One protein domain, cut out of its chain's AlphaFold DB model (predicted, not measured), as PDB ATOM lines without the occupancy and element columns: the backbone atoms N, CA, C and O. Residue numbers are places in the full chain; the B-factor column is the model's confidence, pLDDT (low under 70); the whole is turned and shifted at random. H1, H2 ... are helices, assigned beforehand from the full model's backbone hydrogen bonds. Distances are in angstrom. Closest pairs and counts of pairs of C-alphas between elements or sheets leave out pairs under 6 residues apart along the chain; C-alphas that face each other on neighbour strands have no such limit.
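What this domain is: This is residues 106 to 185 of the 315 residues of the protein "Amidase" of Necator americanus (UniProt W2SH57). Helices H6, H1, H5 and H4 form a curved row, each packing on the next, while residues 127 to 141, of which 127 to 129 belong to H2, stick out. Eighty residues are printed, all helix in class, with named helices H1 to H6 in chain order and no named strand. The whole is compact, radius of gyration of the C-alphas 13.0 A, spanning 35 by 28 by 22 A.

Where its parts are: Find C-alpha 106 at (-0.378, -47.153, 6.233); H1 runs 16.7 A to residue 117. H5 is residues 162 to 169, H4 148 to 158, H3 142 to 145, H2 123 to 129. H6, residues 175 to 185, ends at (6.278, -49.073, 16.762).

How they stand to each other: H1 touches H5, closest C-alphas Gln 111 and Val 167, 5.6 A. H1 touches H6 with residues 112 to 116 alone, closest C-alphas Leu 112 and Val 181, 6.3 A. H4 and H5 form a hairpin, closest C-alphas Arg 152 and Thr 169, 5.1 A. H3 is close but not clearly touching H4, closest C-alphas Ile 143 and Gln 151, 6.2 A. H2 touches no helix. Every O i to N i+4 pair is within hydrogen-bond range except in H3, too short for one.

The domain as a whole: The printed part has no cut; H2 to H3 is the long link. No printed residue is under pLDDT 70.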
ATOM      1  N   ALA A 106      -0.986 -45.991   6.881       93.12
ATOM      2  CA  ALA A 106      -0.378 -47.153   6.233       93.12
ATOM      3  C   ALA A 106       1.036 -46.898   5.678       93.12
ATOM      4  O   ALA A 106       1.896 -47.778   5.740       93.12
ATOM      5  N   GLU A 107       1.322 -45.677   5.207       94.12
ATOM      6  CA  GLU A 107       2.683 -45.301   4.813       94.12
ATOM      7  C   GLU A 107       3.635 -45.383   6.013       94.12
ATOM      8  O   GLU A 107       4.686 -46.020   5.920       94.12
ATOM      9  N   GLN A 108       3.260 -44.797   7.157       95.19
ATOM     10  CA  GLN A 108       4.058 -44.882   8.380       95.19
ATOM     11  C   GLN A 108       4.243 -46.333   8.826       95.19
ATOM     12  O   GLN A 108       5.353 -46.700   9.202       95.19
ATOM     13  N   MET A 109       3.203 -47.164   8.763       95.44
ATOM     14  CA  MET A 109       3.313 -48.586   9.088       95.44
ATOM     15  C   MET A 109       4.412 -49.266   8.267       95.44
ATOM     16  O   MET A 109       5.309 -49.902   8.827       95.44
ATOM     17  N   PHE A 110       4.407 -49.068   6.946       95.19
ATOM     18  CA  PHE A 110       5.395 -49.700   6.080       95.19
ATOM     19  C   PHE A 110       6.808 -49.124   6.288       95.19
ATOM     20  O   PHE A 110       7.795 -49.859   6.228       95.19
ATOM     21  N   GLN A 111       6.930 -47.833   6.621       95.00
ATOM     22  CA  GLN A 111       8.200 -47.237   7.062       95.00
ATOM     23  C   GLN A 111       8.748 -47.934   8.319       95.00
ATOM     24  O   GLN A 111       9.935 -48.266   8.378       95.00
ATOM     25  N   LEU A 112       7.895 -48.178   9.320       95.31
ATOM     26  CA  LEU A 112       8.283 -48.849  10.565       95.31
ATOM     27  C   LEU A 112       8.731 -50.289  10.316       95.31
ATOM     28  O   LEU A 112       9.758 -50.708  10.862       95.31
ATOM     29  N   PHE A 113       8.020 -51.011   9.445       94.88
ATOM     30  CA  PHE A 113       8.432 -52.336   8.989       94.88
ATOM     31  C   PHE A 113       9.834 -52.289   8.366       94.88
ATOM     32  O   PHE A 113      10.739 -52.983   8.831       94.88
ATOM     33  N   MET A 114      10.049 -51.408   7.382       92.88
ATOM     34  CA  MET A 114      11.329 -51.280   6.675       92.88
ATOM     35  C   MET A 114      12.497 -50.908   7.593       92.88
ATOM     36  O   MET A 114      13.592 -51.465   7.452       92.88
ATOM     37  N   GLY A 115      12.275 -49.994   8.541       92.38
ATOM     38  CA  GLY A 115      13.293 -49.602   9.515       92.38
ATOM     39  C   GLY A 115      13.697 -50.760  10.426       92.38
ATOM     40  O   GLY A 115      14.878 -50.979  10.685       92.38
ATOM     41  N   SER A 116      12.725 -51.562  10.846       90.50
ATOM     42  CA  SER A 116      12.933 -52.631  11.824       90.50
ATOM     43  C   SER A 116      13.508 -53.914  11.241       90.50
ATOM     44  O   SER A 116      14.272 -54.606  11.910       90.50
ATOM     45  N   VAL A 117      13.201 -54.231   9.979       89.38
ATOM     46  CA  VAL A 117      13.863 -55.346   9.284       89.38
ATOM     47  C   VAL A 117      15.309 -55.016   8.904       89.38
ATOM     48  O   VAL A 117      16.076 -55.932   8.597       89.38
ATOM     49  N   SER A 118      15.707 -53.742   8.983       88.81
ATOM     50  CA  SER A 118      17.032 -53.243   8.595       88.81
ATOM     51  C   SER A 118      17.772 -52.555   9.759       88.81
ATOM     52  O   SER A 118      18.257 -51.439   9.567       88.81
ATOM     53  N   PRO A 119      17.901 -53.173  10.953       88.06
ATOM     54  CA  PRO A 119      18.322 -52.481  12.179       88.06
ATOM     55  C   PRO A 119      19.731 -51.870  12.110       88.06
ATOM     56  O   PRO A 119      20.014 -50.881  12.779       88.06
ATOM     57  N   ASP A 120      20.612 -52.429  11.279       88.31
ATOM     58  CA  ASP A 120      21.983 -51.961  11.055       88.31
ATOM     59  C   ASP A 120      22.196 -51.349   9.655       88.31
ATOM     60  O   ASP A 120      23.331 -51.203   9.185       88.31
ATOM     61  N   GLY A 121      21.101 -51.032   8.960       87.69
ATOM     62  CA  GLY A 121      21.112 -50.577   7.574       87.69
ATOM     63  C   GLY A 121      21.476 -51.661   6.558       87.69
ATOM     64  O   GLY A 121      21.925 -51.338   5.463       87.69
ATOM     65  N   GLY A 122      21.340 -52.944   6.914       87.31
ATOM     66  CA  GLY A 122      21.607 -54.078   6.023       87.31
ATOM     67  C   GLY A 122      23.083 -54.481   5.938       87.31
ATOM     68  O   GLY A 122      23.446 -55.334   5.121       87.31
ATOM     69  N   LYS A 123      23.953 -53.901   6.777       87.56
ATOM     70  CA  LYS A 123      25.404 -54.155   6.766       87.56
ATOM     71  C   LYS A 123      25.734 -55.615   7.074       87.56
ATOM     72  O   LYS A 123      26.597 -56.192   6.410       87.56
ATOM     73  N   PHE A 124      25.052 -56.220   8.042       88.00
ATOM     74  CA  PHE A 124      25.245 -57.606   8.457       88.00
ATOM     75  C   PHE A 124      24.945 -58.558   7.303       88.00
ATOM     76  O   PHE A 124      25.798 -59.370   6.935       88.00
ATOM     77  N   LEU A 125      23.765 -58.411   6.690       86.12
ATOM     78  CA  LEU A 125      23.350 -59.246   5.567       86.12
ATOM     79  C   LEU A 125      24.272 -59.036   4.360       86.12
ATOM     80  O   LEU A 125      24.776 -60.007   3.803       86.12
ATOM     81  N   SER A 126      24.590 -57.784   4.015       85.88
ATOM     82  CA  SER A 126      25.522 -57.464   2.924       85.88
ATOM     83  C   SER A 126      26.901 -58.104   3.134       85.88
ATOM     84  O   SER A 126      27.458 -58.697   2.213       85.88
ATOM     85  N   LYS A 127      27.453 -58.060   4.355       88.38
ATOM     86  CA  LYS A 127      28.751 -58.679   4.680       88.38
ATOM     87  C   LYS A 127      28.734 -60.201   4.520       88.38
ATOM     88  O   LYS A 127      29.747 -60.764   4.110       88.38
ATOM     89  N   ARG A 128      27.617 -60.859   4.846       86.62
ATOM     90  CA  ARG A 128      27.436 -62.309   4.660       86.62
ATOM     91  C   ARG A 128      27.308 -62.664   3.179       86.62
ATOM     92  O   ARG A 128      28.051 -63.517   2.712       86.62
ATOM     93  N   LEU A 129      26.461 -61.943   2.442       86.50
ATOM     94  CA  LEU A 129      26.213 -62.185   1.017       86.50
ATOM     95  C   LEU A 129      27.425 -61.892   0.123       86.50
ATOM     96  O   LEU A 129      27.564 -62.506  -0.924       86.50
ATOM     97  N   LYS A 130      28.351 -61.013   0.537       86.06
ATOM     98  CA  LYS A 130      29.628 -60.793  -0.180       86.06
ATOM     99  C   LYS A 130      30.477 -62.058  -0.339       86.06
ATOM    100  O   LYS A 130      31.395 -62.058  -1.151       86.06
ATOM    101  N   ARG A 131      30.229 -63.086   0.474       84.62
ATOM    102  CA  ARG A 131      30.956 -64.361   0.450       84.62
ATOM    103  C   ARG A 131      30.189 -65.460  -0.288       84.62
ATOM    104  O   ARG A 131      30.578 -66.616  -0.175       84.62
ATOM    105  N   ASP A 132      29.113 -65.109  -0.986       88.62
ATOM    106  CA  ASP A 132      28.181 -66.065  -1.574       88.62
ATOM    107  C   ASP A 132      27.704 -65.616  -2.967       88.62
ATOM    108  O   ASP A 132      27.936 -64.484  -3.403       88.62
ATOM    109  N   ILE A 133      27.029 -66.516  -3.675       88.31
ATOM    110  CA  ILE A 133      26.424 -66.256  -4.977       88.31
ATOM    111  C   ILE A 133      25.061 -65.599  -4.760       88.31
ATOM    112  O   ILE A 133      24.088 -66.232  -4.358       88.31
ATOM    113  N   VAL A 134      24.967 -64.309  -5.083       85.06
ATOM    114  CA  VAL A 134      23.681 -63.604  -5.098       85.06
ATOM    115  C   VAL A 134      23.019 -63.804  -6.456       85.06
ATOM    116  O   VAL A 134      23.463 -63.239  -7.463       85.06
ATOM    117  N   LEU A 135      21.937 -64.587  -6.470       86.44
ATOM    118  CA  LEU A 135      21.101 -64.776  -7.655       86.44
ATOM    119  C   LEU A 135      20.644 -63.415  -8.214       86.44
ATOM    120  O   LEU A 135      20.349 -62.506  -7.428       86.44
ATOM    121  N   PRO A 136      20.568 -63.234  -9.546       85.25
ATOM    122  CA  PRO A 136      20.119 -61.978 -10.153       85.25
ATOM    123  C   PRO A 136      18.774 -61.486  -9.609       85.25
ATOM    124  O   PRO A 136      18.594 -60.289  -9.392       85.25
ATOM    125  N   GLU A 137      17.860 -62.412  -9.328       85.00
ATOM    126  CA  GLU A 137      16.532 -62.158  -8.778       85.00
ATOM    127  C   GLU A 137      16.577 -61.621  -7.344       85.00
ATOM    128  O   GLU A 137      15.642 -60.944  -6.927       85.00
ATOM    129  N   CYS A 138      17.657 -61.889  -6.601       82.81
ATOM    130  CA  CYS A 138      17.890 -61.463  -5.217       82.81
ATOM    131  C   CYS A 138      18.616 -60.114  -5.098       82.81
ATOM    132  O   CYS A 138      18.887 -59.656  -3.987       82.81
ATOM    133  N   ARG A 139      18.967 -59.471  -6.219       80.69
ATOM    134  CA  ARG A 139      19.716 -58.212  -6.191       80.69
ATOM    135  C   ARG A 139      18.837 -57.055  -5.725       80.69
ATOM    136  O   ARG A 139      17.806 -56.754  -6.322       80.69
ATOM    137  N   LEU A 140      19.301 -56.365  -4.688       78.44
ATOM    138  CA  LEU A 140      18.708 -55.112  -4.230       78.44
ATOM    139  C   LEU A 140      19.005 -53.981  -5.218       78.44
ATOM    140  O   LEU A 140      20.046 -53.966  -5.881       78.44
ATOM    141  N   HIS A 141      18.106 -52.998  -5.279       81.25
ATOM    142  CA  HIS A 141      18.327 -51.795  -6.075       81.25
ATOM    143  C   HIS A 141      19.596 -51.061  -5.587       81.25
ATOM    144  O   HIS A 141      19.737 -50.880  -4.375       81.25
ATOM    145  N   PRO A 142      20.490 -50.568  -6.472       84.44
ATOM    146  CA  PRO A 142      21.783 -49.990  -6.074       84.44
ATOM    147  C   PRO A 142      21.701 -48.889  -5.009       84.44
ATOM    148  O   PRO A 142      22.568 -48.787  -4.148       84.44
ATOM    149  N   ILE A 143      20.623 -48.099  -5.018       85.44
ATOM    150  CA  ILE A 143      20.386 -47.042  -4.023       85.44
ATOM    151  C   ILE A 143      20.286 -47.572  -2.580       85.44
ATOM    152  O   ILE A 143      20.669 -46.869  -1.652       85.44
ATOM    153  N   MET A 144      19.812 -48.809  -2.389       83.06
ATOM    154  CA  MET A 144      19.707 -49.458  -1.076       83.06
ATOM    155  C   MET A 144      21.057 -49.978  -0.567       83.06
ATOM    156  O   MET A 144      21.159 -50.380   0.586       83.06
ATOM    157  N   LEU A 145      22.090 -49.987  -1.416       84.38
ATOM    158  CA  LEU A 145      23.449 -50.395  -1.051       84.38
ATOM    159  C   LEU A 145      24.330 -49.204  -0.637       84.38
ATOM    160  O   LEU A 145      25.459 -49.404  -0.185       84.38
ATOM    161  N   LEU A 146      23.843 -47.971  -0.808       88.81
ATOM    162  CA  LEU A 146      24.560 -46.769  -0.393       88.81
ATOM    163  C   LEU A 146      24.601 -46.661   1.140       88.81
ATOM    164  O   LEU A 146      23.681 -47.116   1.818       88.81
ATOM    165  N   PRO A 147      25.617 -45.991   1.717       90.25
ATOM    166  CA  PRO A 147      25.574 -45.608   3.122       90.25
ATOM    167  C   PRO A 147      24.287 -44.832   3.437       90.25
ATOM    168  O   PRO A 147      23.933 -43.904   2.709       90.25
ATOM    169  N   VAL A 148      23.617 -45.175   4.540       92.12
ATOM    170  CA  VAL A 148      22.283 -44.647   4.898       92.12
ATOM    171  C   VAL A 148      22.163 -43.112   4.804       92.12
ATOM    172  O   VAL A 148      21.169 -42.639   4.251       92.12
ATOM    173  N   PRO A 149      23.139 -42.288   5.247       91.88
ATOM    174  CA  PRO A 149      23.050 -40.835   5.069       91.88
ATOM    175  C   PRO A 149      22.976 -40.402   3.595       91.88
ATOM    176  O   PRO A 149      22.189 -39.522   3.246       91.88
ATOM    177  N   LEU A 150      23.744 -41.058   2.719       92.25
ATOM    178  CA  LEU A 150      23.744 -40.796   1.281       92.25
ATOM    179  C   LEU A 150      22.467 -41.325   0.617       92.25
ATOM    180  O   LEU A 150      21.888 -40.650  -0.232       92.25
ATOM    181  N   GLN A 151      21.971 -42.489   1.042       92.12
ATOM    182  CA  GLN A 151      20.665 -43.011   0.629       92.12
ATOM    183  C   GLN A 151      19.532 -42.025   0.971       92.12
ATOM    184  O   GLN A 151      18.692 -41.723   0.127       92.12
ATOM    185  N   ARG A 152      19.525 -41.458   2.184       93.75
ATOM    186  CA  ARG A 152      18.532 -40.453   2.605       93.75
ATOM    187  C   ARG A 152      18.639 -39.169   1.787       93.75
ATOM    188  O   ARG A 152      17.617 -38.624   1.374       93.75
ATOM    189  N   LEU A 153      19.858 -38.682   1.550       94.00
ATOM    190  CA  LEU A 153      20.092 -37.481   0.748       94.00
ATOM    191  C   LEU A 153      19.613 -37.675  -0.697       94.00
ATOM    192  O   LEU A 153      18.850 -36.860  -1.210       94.00
ATOM    193  N   THR A 154      19.997 -38.788  -1.324       92.00
ATOM    194  CA  THR A 154      19.578 -39.122  -2.693       92.00
ATOM    195  C   THR A 154      18.062 -39.287  -2.798       92.00
ATOM    196  O   THR A 154      17.454 -38.752  -3.726       92.00
ATOM    197  N   ALA A 155      17.424 -39.924  -1.810       92.94
ATOM    198  CA  ALA A 155      15.970 -40.033  -1.735       92.94
ATOM    199  C   ALA A 155      15.273 -38.663  -1.648       92.94
ATOM    200  O   ALA A 155      14.261 -38.440  -2.310       92.94
ATOM    201  N   ARG A 156      15.809 -37.725  -0.858       92.31
ATOM    202  CA  ARG A 156      15.225 -36.381  -0.706       92.31
ATOM    203  C   ARG A 156      15.360 -35.530  -1.966       92.31
ATOM    204  O   ARG A 156      14.408 -34.832  -2.302       92.31
ATOM    205  N   LEU A 157      16.510 -35.596  -2.636       93.31
ATOM    206  CA  LEU A 157      16.829 -34.738  -3.780       93.31
ATOM    207  C   LEU A 157      16.268 -35.256  -5.109       93.31
ATOM    208  O   LEU A 157      15.806 -34.460  -5.921       93.31
ATOM    209  N   PHE A 158      16.307 -36.572  -5.343       92.56
ATOM    210  CA  PHE A 158      16.080 -37.130  -6.681       92.56
ATOM    211  C   PHE A 158      14.819 -37.993  -6.800       92.56
ATOM    212  O   PHE A 158      14.284 -38.140  -7.899       92.56
ATOM    213  N   ILE A 159      14.307 -38.557  -5.699       92.50
ATOM    214  CA  ILE A 159      13.131 -39.436  -5.751       92.50
ATOM    215  C   ILE A 159      11.849 -38.608  -5.648       92.50
ATOM    216  O   ILE A 159      11.580 -37.947  -4.642       92.50
ATOM    217  N   ARG A 160      11.038 -38.663  -6.707       92.44
ATOM    218  CA  ARG A 160       9.769 -37.925  -6.815       92.44
ATOM    219  C   ARG A 160       8.588 -38.655  -6.174       92.44
ATOM    220  O   ARG A 160       7.683 -37.999  -5.675       92.44
ATOM    221  N   TYR A 161       8.616 -39.986  -6.148       92.62
ATOM    222  CA  TYR A 161       7.509 -40.808  -5.652       92.62
ATOM    223  C   TYR A 161       7.500 -40.875  -4.112       92.62
ATOM    224  O   TYR A 161       8.495 -41.335  -3.535       92.62
ATOM    225  N   PRO A 162       6.410 -40.453  -3.432       91.31
ATOM    226  CA  PRO A 162       6.336 -40.408  -1.967       91.31
ATOM    227  C   PRO A 162       6.623 -41.753  -1.299       91.31
ATOM    228  O   PRO A 162       7.507 -41.826  -0.448       91.31
ATOM    229  N   ARG A 163       5.992 -42.839  -1.767       92.38
ATOM    230  CA  ARG A 163       6.155 -44.180  -1.184       92.38
ATOM    231  C   ARG A 163       7.603 -44.684  -1.275       92.38
ATOM    232  O   ARG A 163       8.145 -45.226  -0.314       92.38
ATOM    233  N   MET A 164       8.277 -44.447  -2.403       91.44
ATOM    234  CA  MET A 164       9.697 -44.792  -2.560       91.44
ATOM    235  C   MET A 164      10.590 -43.957  -1.636       91.44
ATOM    236  O   MET A 164      11.506 -44.487  -1.006       91.44
ATOM    237  N   LYS A 165      10.315 -42.653  -1.527       92.00
ATOM    238  CA  LYS A 165      11.039 -41.748  -0.625       92.00
ATOM    239  C   LYS A 165      10.860 -42.160   0.839       92.00
ATOM    240  O   LYS A 165      11.846 -42.205   1.575       92.00
ATOM    241  N   ALA A 166       9.642 -42.513   1.241       91.81
ATOM    242  CA  ALA A 166       9.317 -43.034   2.564       91.81
ATOM    243  C   ALA A 166      10.181 -44.259   2.895       91.81
ATOM    244  O   ALA A 166      10.946 -44.229   3.858       91.81
ATOM    245  N   VAL A 167      10.170 -45.290   2.046       91.19
ATOM    246  CA  VAL A 167      10.970 -46.507   2.268       91.19
ATOM    247  C   VAL A 167      12.465 -46.204   2.390       91.19
ATOM    248  O   VAL A 167      13.114 -46.639   3.342       91.19
ATOM    249  N   LEU A 168      13.026 -45.414   1.470       90.81
ATOM    250  CA  LEU A 168      14.464 -45.124   1.459       90.81
ATOM    251  C   LEU A 168      14.931 -44.274   2.645       90.81
ATOM    252  O   LEU A 168      16.106 -44.316   3.004       90.81
ATOM    253  N   THR A 169      14.032 -43.500   3.254       91.94
ATOM    254  CA  THR A 169      14.352 -42.659   4.414       91.94
ATOM    255  C   THR A 169      14.122 -43.352   5.757       91.94
ATOM    256  O   THR A 169      14.571 -42.836   6.779       91.94
ATOM    257  N   SER A 170      13.504 -44.537   5.753       91.94
ATOM    258  CA  SER A 170      13.107 -45.276   6.962       91.94
ATOM    259  C   SER A 170      14.211 -46.128   7.579       91.94
ATOM    260  O   SER A 170      14.097 -46.559   8.723       91.94
ATOM    261  N   VAL A 171      15.281 -46.393   6.828       91.81
ATOM    262  CA  VAL A 171      16.372 -47.267   7.268       91.81
ATOM    263  C   VAL A 171      17.162 -46.583   8.395       91.81
ATOM    264  O   VAL A 171      17.604 -45.448   8.189       91.81
ATOM    265  N   PRO A 172      17.359 -47.211   9.569       92.00
ATOM    266  CA  PRO A 172      18.124 -46.629  10.670       92.00
ATOM    267  C   PRO A 172      19.621 -46.552  10.337       92.00
ATOM    268  O   PRO A 172      20.174 -47.419   9.660       92.00
ATOM    269  N   SER A 173      20.293 -45.494  10.806       91.56
ATOM    270  CA  SER A 173      21.731 -45.282  10.564       91.56
ATOM    271  C   SER A 173      22.611 -45.519  11.796       91.56
ATOM    272  O   SER A 173      23.808 -45.775  11.658       91.56
ATOM    273  N   ASN A 174      22.023 -45.429  12.989       91.25
ATOM    274  CA  ASN A 174      22.687 -45.515  14.286       91.25
ATOM    275  C   ASN A 174      21.690 -46.005  15.361       91.25
ATOM    276  O   ASN A 174      20.501 -46.171  15.085       91.25
ATOM    277  N   CYS A 175      22.166 -46.211  16.592       91.31
ATOM    278  CA  CYS A 175      21.334 -46.710  17.692       91.31
ATOM    279  C   CYS A 175      20.206 -45.748  18.098       91.31
ATOM    280  O   CYS A 175      19.144 -46.209  18.505       91.31
ATOM    281  N   GLN A 176      20.404 -44.431  17.980       93.50
ATOM    282  CA  GLN A 176      19.374 -43.440  18.302       93.50
ATOM    283  C   GLN A 176      18.217 -43.495  17.294       93.50
ATOM    284  O   GLN A 176      17.054 -43.507  17.699       93.50
ATOM    285  N   ASP A 177      18.530 -43.594  15.999       93.00
ATOM    286  CA  ASP A 177      17.541 -43.804  14.938       93.00
ATOM    287  C   ASP A 177      16.760 -45.103  15.185       93.00
ATOM    288  O   ASP A 177      15.534 -45.109  15.099       93.00
ATOM    289  N   LEU A 178      17.458 -46.194  15.522       92.12
ATOM    290  CA  LEU A 178      16.832 -47.486  15.812       92.12
ATOM    291  C   LEU A 178      15.896 -47.409  17.028       92.12
ATOM    292  O   LEU A 178      14.756 -47.858  16.953       92.12
ATOM    293  N   ASN A 179      16.340 -46.777  18.117       92.75
ATOM    294  CA  ASN A 179      15.515 -46.569  19.305       92.75
ATOM    295  C   ASN A 179      14.261 -45.733  18.990       92.75
ATOM    296  O   ASN A 179      13.171 -46.024  19.476       92.75
ATOM    297  N   SER A 180      14.391 -44.727  18.119       94.69
ATOM    298  CA  SER A 180      13.247 -43.948  17.636       94.69
ATOM    299  C   SER A 180      12.258 -44.803  16.835       94.69
ATOM    300  O   SER A 180      11.050 -44.659  17.017       94.69
ATOM    301  N   VAL A 181      12.740 -45.715  15.981       94.25
ATOM    302  CA  VAL A 181      11.874 -46.667  15.263       94.25
ATOM    303  C   VAL A 181      11.106 -47.547  16.250       94.25
ATOM    304  O   VAL A 181       9.896 -47.694  16.097       94.25
ATOM    305  N   TYR A 182      11.764 -48.068  17.288       94.00
ATOM    306  CA  TYR A 182      11.116 -48.903  18.304       94.00
ATOM    307  C   TYR A 182      10.025 -48.154  19.074       94.00
ATOM    308  O   TYR A 182       8.886 -48.617  19.090       94.00
ATOM    309  N   GLY A 183      10.310 -46.952  19.585       95.81
ATOM    310  CA  GLY A 183       9.290 -46.146  20.269       95.81
ATOM    311  C   GLY A 183       8.109 -45.773  19.359       95.81
ATOM    312  O   GLY A 183       6.960 -45.714  19.795       95.81
ATOM    313  N   ARG A 184       8.355 -45.578  18.056       96.44
ATOM    314  CA  ARG A 184       7.276 -45.352  17.080       96.44
ATOM    315  C   ARG A 184       6.445 -46.609  16.812       96.44
ATOM    316  O   ARG A 184       5.253 -46.462  16.565       96.44
ATOM    317  N   ILE A 185       7.029 -47.809  16.862       96.25
ATOM    318  CA  ILE A 185       6.278 -49.073  16.762       96.25
ATOM    319  C   ILE A 185       5.374 -49.257  17.970       96.25
ATOM    320  O   ILE A 185       4.203 -49.573  17.792       96.25
TER     321      ILE A 185